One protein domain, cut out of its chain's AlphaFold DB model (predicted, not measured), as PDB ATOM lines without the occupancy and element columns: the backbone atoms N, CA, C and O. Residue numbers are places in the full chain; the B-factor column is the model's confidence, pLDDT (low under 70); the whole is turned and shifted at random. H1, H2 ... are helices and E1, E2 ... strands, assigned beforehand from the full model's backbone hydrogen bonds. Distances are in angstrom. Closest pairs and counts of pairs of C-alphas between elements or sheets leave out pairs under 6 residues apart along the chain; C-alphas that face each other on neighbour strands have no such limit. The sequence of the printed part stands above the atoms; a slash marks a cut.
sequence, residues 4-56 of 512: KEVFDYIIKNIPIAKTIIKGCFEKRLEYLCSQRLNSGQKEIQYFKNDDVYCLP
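What this domain is: This is residues 4 to 56 of the 512 residues of an uncharacterized protein of Aliarcobacter cryaerophilus (UniProt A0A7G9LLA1). Look first for a small two-strand hairpin, E1 and E2, with the last turns of helix H3 beside E1; at the far end of H3 the chain turns through the short helix H2, and helix H1 folds back so that its first residues come near both H3 and E2. The result is an open, loose frame with few contacts between its helices. The 53 printed residues hold three named helices and then two named strands, in the order H1, H2, H3, E1, E2; the sheet has the order E1 - E2 and is antiparallel, and the class is mostly helix. The whole is only just loose, close to compact, with a radius of gyration of the C-alphas of 12.0 A and spans of 32 by 25 by 18 A.

Where its parts are: Find C-alpha 45 at (54.744, -12.333, -44.199), where E1 begins; it covers residues 45 to 47, 6.5 A from first to last C-alpha. E2, residues 52 to 54, measures 6.7 A and ends at C-alpha 54, at (54.972, -11.212, -49.311). H3 takes residues 25 to 34 over 14.2 A. H2 is residues 17 to 21, 5.8 A. H1 starts at C-alpha 4, at (47.467, -0.714, -51.947), and runs 14.3 A to residue 13.

How they stand to each other: Look across the hairpin of E1 and E2: their directions stand at 154 degrees, antiparallel, and the C-alphas of Tyr 46 and Tyr 53 face each other at 4.7 A. N 45 and O 54 are within hydrogen-bond range at 2.9 A, as are N 54 and O 45 at 2.9 A. Next go to H3, whose closest C-alpha pair with E1 is Cys 33 and Gln 45, 6.0 A apart; H3 and E2 are apart. H1 is close to H3 but not clearly touching: their closest C-alphas, those of Phe 7 and Phe 25, are 7.9 A apart. Their lines are about perpendicular, at 73 degrees. The closest C-alphas of H1 and E2, those of Val 6 and Tyr 53, are also 7.9 A apart. H1 and H2 only just touch, and only at the corner, with 3 pairs of C-alphas within 8 A, the closest Ile 11 and Lys 18 at 5.8 A. H2 and H3 meet only through their link. In H1, H2 and H3 every O i to N i+4 pair is within hydrogen-bond range.

The domain as a whole: The two C-alphas farthest apart, those of Pro 15 and Gly 40, are 32.1 A from each other. The printed part has no cut. The link from H3 to E1, 10 residues, is short, and the other three are tight. The mean pLDDT of the printed part is 75.5; look for values under 70 at residues 13 to 20, residue 22 and residues 37 to 41.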
ATOM      1  N   LYS A   4      48.256  -1.209 -50.807       84.25
ATOM      2  CA  LYS A   4      47.467  -0.714 -51.947       84.25
ATOM      3  C   LYS A   4      47.739  -1.507 -53.229       84.25
ATOM      4  O   LYS A   4      46.805  -1.873 -53.926       84.25
ATOM      5  N   GLU A   5      48.998  -1.863 -53.478       85.31
ATOM      6  CA  GLU A   5      49.393  -2.681 -54.630       85.31
ATOM      7  C   GLU A   5      48.808  -4.093 -54.554       85.31
ATOM      8  O   GLU A   5      48.389  -4.632 -55.571       85.31
ATOM      9  N   VAL A   6      48.744  -4.689 -53.356       82.94
ATOM     10  CA  VAL A   6      48.099  -5.998 -53.158       82.94
ATOM     11  C   VAL A   6      46.611  -5.909 -53.499       82.94
ATOM     12  O   VAL A   6      46.094  -6.754 -54.227       82.94
ATOM     13  N   PHE A   7      45.925  -4.872 -53.012       83.12
ATOM     14  CA  PHE A   7      44.506  -4.659 -53.291       83.12
ATOM     15  C   PHE A   7      44.236  -4.441 -54.787       83.12
ATOM     16  O   PHE A   7      43.376  -5.108 -55.365       83.12
ATOM     17  N   ASP A   8      45.009  -3.564 -55.427       84.56
ATOM     18  CA  ASP A   8      44.870  -3.249 -56.850       84.56
ATOM     19  C   ASP A   8      45.200  -4.465 -57.727       84.56
ATOM     20  O   ASP A   8      44.503  -4.730 -58.708       84.56
ATOM     21  N   TYR A   9      46.202  -5.264 -57.345       81.75
ATOM     22  CA  TYR A   9      46.541  -6.508 -58.035       81.75
ATOM     23  C   TYR A   9      45.413  -7.544 -57.941       81.75
ATOM     24  O   TYR A   9      45.078  -8.174 -58.946       81.75
ATOM     25  N   ILE A  10      44.783  -7.697 -56.771       77.56
ATOM     26  CA  ILE A  10      43.634  -8.599 -56.605       77.56
ATOM     27  C   ILE A  10      42.454  -8.127 -57.455       77.56
ATOM     28  O   ILE A  10      41.859  -8.938 -58.154       77.56
ATOM     29  N   ILE A  11      42.129  -6.832 -57.453       76.69
ATOM     30  CA  ILE A  11      41.007  -6.301 -58.246       76.69
ATOM     31  C   ILE A  11      41.275  -6.409 -59.745       76.69
ATOM     32  O   ILE A  11      40.356  -6.697 -60.506       76.69
ATOM     33  N   LYS A  12      42.517  -6.201 -60.187       76.38
ATOM     34  CA  LYS A  12      42.876  -6.323 -61.602       76.38
ATOM     35  C   LYS A  12      42.663  -7.747 -62.121       76.38
ATOM     36  O   LYS A  12      42.144  -7.915 -63.218       76.38
ATOM     37  N   ASN A  13      43.059  -8.753 -61.342       69.31
ATOM     38  CA  ASN A  13      42.990 -10.157 -61.757       69.31
ATOM     39  C   ASN A  13      41.651 -10.823 -61.402       69.31
ATOM     40  O   ASN A  13      41.221 -11.753 -62.077       69.31
ATOM     41  N   ILE A  14      40.970 -10.340 -60.360       66.94
ATOM     42  CA  ILE A  14      39.669 -10.830 -59.893       66.94
ATOM     43  C   ILE A  14      38.763  -9.616 -59.609       66.94
ATOM     44  O   ILE A  14      38.548  -9.252 -58.451       66.94
ATOM     45  N   PRO A  15      38.178  -8.976 -60.642       60.75
ATOM     46  CA  PRO A  15      37.379  -7.753 -60.480       60.75
ATOM     47  C   PRO A  15      36.208  -7.895 -59.502       60.75
ATOM     48  O   PRO A  15      35.877  -6.959 -58.774       60.75
ATOM     49  N   ILE A  16      35.624  -9.095 -59.431       53.28
ATOM     50  CA  ILE A  16      34.538  -9.448 -58.506       53.28
ATOM     51  C   ILE A  16      34.986  -9.372 -57.044       53.28
ATOM     52  O   ILE A  16      34.185  -9.024 -56.183       53.28
ATOM     53  N   ALA A  17      36.264  -9.611 -56.737       61.47
ATOM     54  CA  ALA A  17      36.759  -9.507 -55.370       61.47
ATOM     55  C   ALA A  17      36.495  -8.109 -54.789       61.47
ATOM     56  O   ALA A  17      36.240  -7.986 -53.597       61.47
ATOM     57  N   LYS A  18      36.431  -7.057 -55.618       68.31
ATOM     58  CA  LYS A  18      36.116  -5.692 -55.172       68.31
ATOM     59  C   LYS A  18      34.805  -5.595 -54.383       68.31
ATOM     60  O   LYS A  18      34.740  -4.787 -53.463       68.31
ATOM     61  N   THR A  19      33.776  -6.382 -54.696       61.41
ATOM     62  CA  THR A  19      32.518  -6.368 -53.925       61.41
ATOM     63  C   THR A  19      32.633  -7.138 -52.608       61.41
ATOM     64  O   THR A  19      31.936  -6.812 -51.654       61.41
ATOM     65  N   ILE A  20      33.551  -8.104 -52.536       60.84
ATOM     66  CA  ILE A  20      33.731  -9.037 -51.414       60.84
ATOM     67  C   ILE A  20      34.714  -8.482 -50.374       60.84
ATOM     68  O   ILE A  20      34.438  -8.503 -49.178       60.84
ATOM     69  N   ILE A  21      35.870  -7.978 -50.816       70.38
ATOM     70  CA  ILE A  21      36.985  -7.621 -49.930       70.38
ATOM     71  C   ILE A  21      37.037  -6.137 -49.564       70.38
ATOM     72  O   ILE A  21      37.674  -5.795 -48.578       70.38
ATOM     73  N   LYS A  22      36.353  -5.230 -50.276       69.81
ATOM     74  CA  LYS A  22      36.498  -3.772 -50.060       69.81
ATOM     75  C   LYS A  22      36.213  -3.317 -48.617       69.81
ATOM     76  O   LYS A  22      36.853  -2.376 -48.166       69.81
ATOM     77  N   GLY A  23      35.304  -3.979 -47.894       70.31
ATOM     78  CA  GLY A  23      34.972  -3.644 -46.499       70.31
ATOM     79  C   GLY A  23      35.781  -4.387 -45.427       70.31
ATOM     80  O   GLY A  23      35.798  -3.968 -44.274       70.31
ATOM     81  N   CYS A  24      36.451  -5.487 -45.778       76.00
ATOM     82  CA  CYS A  24      37.122  -6.370 -44.816       76.00
ATOM     83  C   CYS A  24      38.591  -6.659 -45.152       76.00
ATOM     84  O   CYS A  24      39.245  -7.378 -44.399       76.00
ATOM     85  N   PHE A  25      39.120  -6.094 -46.243       80.69
ATOM     86  CA  PHE A  25      40.459  -6.382 -46.760       80.69
ATOM     87  C   PHE A  25      41.537  -6.184 -45.700       80.69
ATOM     88  O   PHE A  25      42.379  -7.055 -45.527       80.69
ATOM     89  N   GLU A  26      41.479  -5.082 -44.952       79.94
ATOM     90  CA  GLU A  26      42.492  -4.761 -43.944       79.94
ATOM     91  C   GLU A  26      42.495  -5.783 -42.804       79.94
ATOM     92  O   GLU A  26      43.514  -6.423 -42.554       79.94
ATOM     93  N   LYS A  27      41.321  -6.032 -42.209       80.12
ATOM     94  CA  LYS A  27      41.143  -7.039 -41.153       80.12
ATOM     95  C   LYS A  27      41.533  -8.437 -41.631       80.12
ATOM     96  O   LYS A  27      42.104  -9.216 -40.875       80.12
ATOM     97  N   ARG A  28      41.233  -8.772 -42.890       78.88
ATOM     98  CA  ARG A  28      41.583 -10.068 -43.482       78.88
ATOM     99  C   ARG A  28      43.088 -10.191 -43.702       78.88
ATOM    100  O   ARG A  28      43.643 -11.239 -43.400       78.88
ATOM    101  N   LEU A  29      43.749  -9.142 -44.187       82.31
ATOM    102  CA  LEU A  29      45.195  -9.126 -44.405       82.31
ATOM    103  C   LEU A  29      45.953  -9.257 -43.076       82.31
ATOM    104  O   LEU A  29      46.896 -10.040 -42.979       82.31
ATOM    105  N   GLU A  30      45.492  -8.563 -42.034       81.81
ATOM    106  CA  GLU A  30      46.016  -8.688 -40.670       81.81
ATOM    107  C   GLU A  30      45.791 -10.091 -40.097       81.81
ATOM    108  O   GLU A  30      46.724 -10.700 -39.568       81.81
ATOM    109  N   TYR A  31      44.587 -10.647 -40.275       81.06
ATOM    110  CA  TYR A  31      44.271 -12.017 -39.879       81.06
ATOM    111  C   TYR A  31      45.221 -13.026 -40.537       81.06
ATOM    112  O   TYR A  31      45.838 -13.825 -39.838       81.06
ATOM    113  N   LEU A  32      45.430 -12.953 -41.853       79.12
ATOM    114  CA  LEU A  32      46.335 -13.855 -42.580       79.12
ATOM    115  C   LEU A  32      47.812 -13.687 -42.159       79.12
ATOM    116  O   LEU A  32      48.585 -14.642 -42.186       79.12
ATOM    117  N   CYS A  33      48.218 -12.496 -41.707       79.88
ATOM    118  CA  CYS A  33      49.547 -12.274 -41.117       79.88
ATOM    119  C   CYS A  33      49.691 -12.862 -39.698       79.88
ATOM    120  O   CYS A  33      50.816 -13.015 -39.194       79.88
ATOM    121  N   SER A  34      48.566 -13.148 -39.037       77.06
ATOM    122  CA  SER A  34      48.504 -13.763 -37.708       77.06
ATOM    123  C   SER A  34      48.349 -15.287 -37.764       77.06
ATOM    124  O   SER A  34      48.831 -15.972 -36.861       77.06
ATOM    125  N   GLN A  35      47.749 -15.817 -38.836       74.44
ATOM    126  CA  GLN A  35      47.514 -17.247 -39.013       74.44
ATOM    127  C   GLN A  35      48.788 -18.025 -39.314       74.44
ATOM    128  O   GLN A  35      49.672 -17.562 -40.041       74.44
ATOM    129  N   ARG A  36      48.858 -19.236 -38.754       71.25
ATOM    130  CA  ARG A  36      49.931 -20.195 -39.010       71.25
ATOM    131  C   ARG A  36      49.360 -21.428 -39.695       71.25
ATOM    132  O   ARG A  36      48.378 -22.000 -39.238       71.25
ATOM    133  N   LEU A  37      50.022 -21.841 -40.764       61.66
ATOM    134  CA  LEU A  37      49.805 -23.120 -41.420       61.66
ATOM    135  C   LEU A  37      50.190 -24.261 -40.465       61.66
ATOM    136  O   LEU A  37      50.978 -24.066 -39.537       61.66
ATOM    137  N   ASN A  38      49.723 -25.480 -40.747       56.62
ATOM    138  CA  ASN A  38      50.085 -26.690 -39.988       56.62
ATOM    139  C   ASN A  38      51.607 -26.942 -39.922       56.62
ATOM    140  O   ASN A  38      52.082 -27.650 -39.042       56.62
ATOM    141  N   SER A  39      52.380 -26.330 -40.823       55.91
ATOM    142  CA  SER A  39      53.848 -26.322 -40.835       55.91
ATOM    143  C   SER A  39      54.487 -25.321 -39.855       55.91
ATOM    144  O   SER A  39      55.707 -25.170 -39.841       55.91
ATOM    145  N   GLY A  40      53.692 -24.576 -39.078       62.12
ATOM    146  CA  GLY A  40      54.148 -23.531 -38.156       62.12
ATOM    147  C   GLY A  40      54.512 -22.195 -38.822       62.12
ATOM    148  O   GLY A  40      54.775 -21.214 -38.121       62.12
ATOM    149  N   GLN A  41      54.501 -22.121 -40.156       64.94
ATOM    150  CA  GLN A  41      54.792 -20.907 -40.923       64.94
ATOM    151  C   GLN A  41      53.561 -20.007 -41.052       64.94
ATOM    152  O   GLN A  41      52.439 -20.492 -41.141       64.94
ATOM    153  N   LYS A  42      53.769 -18.685 -41.092       72.06
ATOM    154  CA  LYS A  42      52.685 -17.721 -41.336       72.06
ATOM    155  C   LYS A  42      52.140 -17.845 -42.756       72.06
ATOM    156  O   LYS A  42      52.927 -18.074 -43.666       72.06
ATOM    157  N   GLU A  43      50.843 -17.622 -42.952       73.31
ATOM    158  CA  GLU A  43      50.243 -17.606 -44.298       73.31
ATOM    159  C   GLU A  43      50.732 -16.420 -45.144       73.31
ATOM    160  O   GLU A  43      51.018 -16.581 -46.330       73.31
ATOM    161  N   ILE A  44      50.891 -15.242 -44.532       82.56
ATOM    162  CA  ILE A  44      51.463 -14.043 -45.162       82.56
ATOM    163  C   ILE A  44      52.562 -13.467 -44.267       82.56
ATOM    164  O   ILE A  44      52.422 -13.385 -43.044       82.56
ATOM    165  N   GLN A  45      53.671 -13.049 -44.880       83.44
ATOM    166  CA  GLN A  45      54.744 -12.333 -44.199       83.44
ATOM    167  C   GLN A  45      54.586 -10.828 -44.400       83.44
ATOM    168  O   GLN A  45      54.395 -10.354 -45.520       83.44
ATOM    169  N   TYR A  46      54.696 -10.086 -43.301       85.00
ATOM    170  CA  TYR A  46      54.712  -8.630 -43.293       85.00
ATOM    171  C   TYR A  46      56.081  -8.136 -42.823       85.00
ATOM    172  O   TYR A  46      56.509  -8.451 -41.709       85.00
ATOM    173  N   PHE A  47      56.760  -7.375 -43.678       83.62
ATOM    174  CA  PHE A  47      58.054  -6.764 -43.395       83.62
ATOM    175  C   PHE A  47      57.832  -5.327 -42.938       83.62
ATOM    176  O   PHE A  47      57.581  -4.441 -43.750       83.62
ATOM    177  N   LYS A  48      57.932  -5.109 -41.621       78.75
ATOM    178  CA  LYS A  48      57.659  -3.813 -40.978       78.75
ATOM    179  C   LYS A  48      58.553  -2.678 -41.486       78.75
ATOM    180  O   LYS A  48      58.085  -1.552 -41.569       78.75
ATOM    181  N   ASN A  49      59.811  -2.975 -41.814       79.69
ATOM    182  CA  ASN A  49      60.793  -1.957 -42.204       79.69
ATOM    183  C   ASN A  49      60.481  -1.335 -43.571       79.69
ATOM    184  O   ASN A  49      60.699  -0.145 -43.758       79.69
ATOM    185  N   ASP A  50      59.926  -2.130 -44.488       81.69
ATOM    186  CA  ASP A  50      59.662  -1.718 -45.870       81.69
ATOM    187  C   ASP A  50      58.160  -1.523 -46.155       81.69
ATOM    188  O   ASP A  50      57.775  -1.164 -47.267       81.69
ATOM    189  N   ASP A  51      57.303  -1.775 -45.158       83.19
ATOM    190  CA  ASP A  51      55.838  -1.793 -45.261       83.19
ATOM    191  C   ASP A  51      55.321  -2.649 -46.437       83.19
ATOM    192  O   ASP A  51      54.450  -2.262 -47.225       83.19
ATOM    193  N   VAL A  52      55.897  -3.848 -46.584       87.69
ATOM    194  CA  VAL A  52      55.557  -4.773 -47.671       87.69
ATOM    195  C   VAL A  52      55.060  -6.118 -47.172       87.69
ATOM    196  O   VAL A  52      55.541  -6.691 -46.194       87.69
ATOM    197  N   TYR A  53      54.117  -6.657 -47.935       85.94
ATOM    198  CA  TYR A  53      53.580  -7.997 -47.781       85.94
ATOM    199  C   TYR A  53      54.198  -8.927 -48.825       85.94
ATOM    200  O   TYR A  53      54.381  -8.537 -49.990       85.94
ATOM    201  N   CYS A  54      54.513 -10.156 -48.417       85.69
ATOM    202  CA  CYS A  54      54.972 -11.212 -49.311       85.69
ATOM    203  C   CYS A  54      54.441 -12.591 -48.888       85.69
ATOM    204  O   CYS A  54      54.091 -12.824 -47.728       85.69
ATOM    205  N   LEU A  55      54.397 -13.512 -49.850       83.25
ATOM    206  CA  LEU A  55      54.153 -14.923 -49.570       83.25
ATOM    207  C   LEU A  55      55.443 -15.586 -49.054       83.25
ATOM    208  O   LEU A  55      56.521 -15.333 -49.611       83.25
ATOM    209  N   PRO A  56      55.350 -16.481 -48.055       84.06
ATOM    210  CA  PRO A  56      56.481 -17.284 -47.606       84.06
ATOM    211  C   PRO A  56      57.188 -17.994 -48.766       84.06
ATOM    212  O   PRO A  56      56.572 -18.354 -49.769       84.06
TER     213      PRO A  56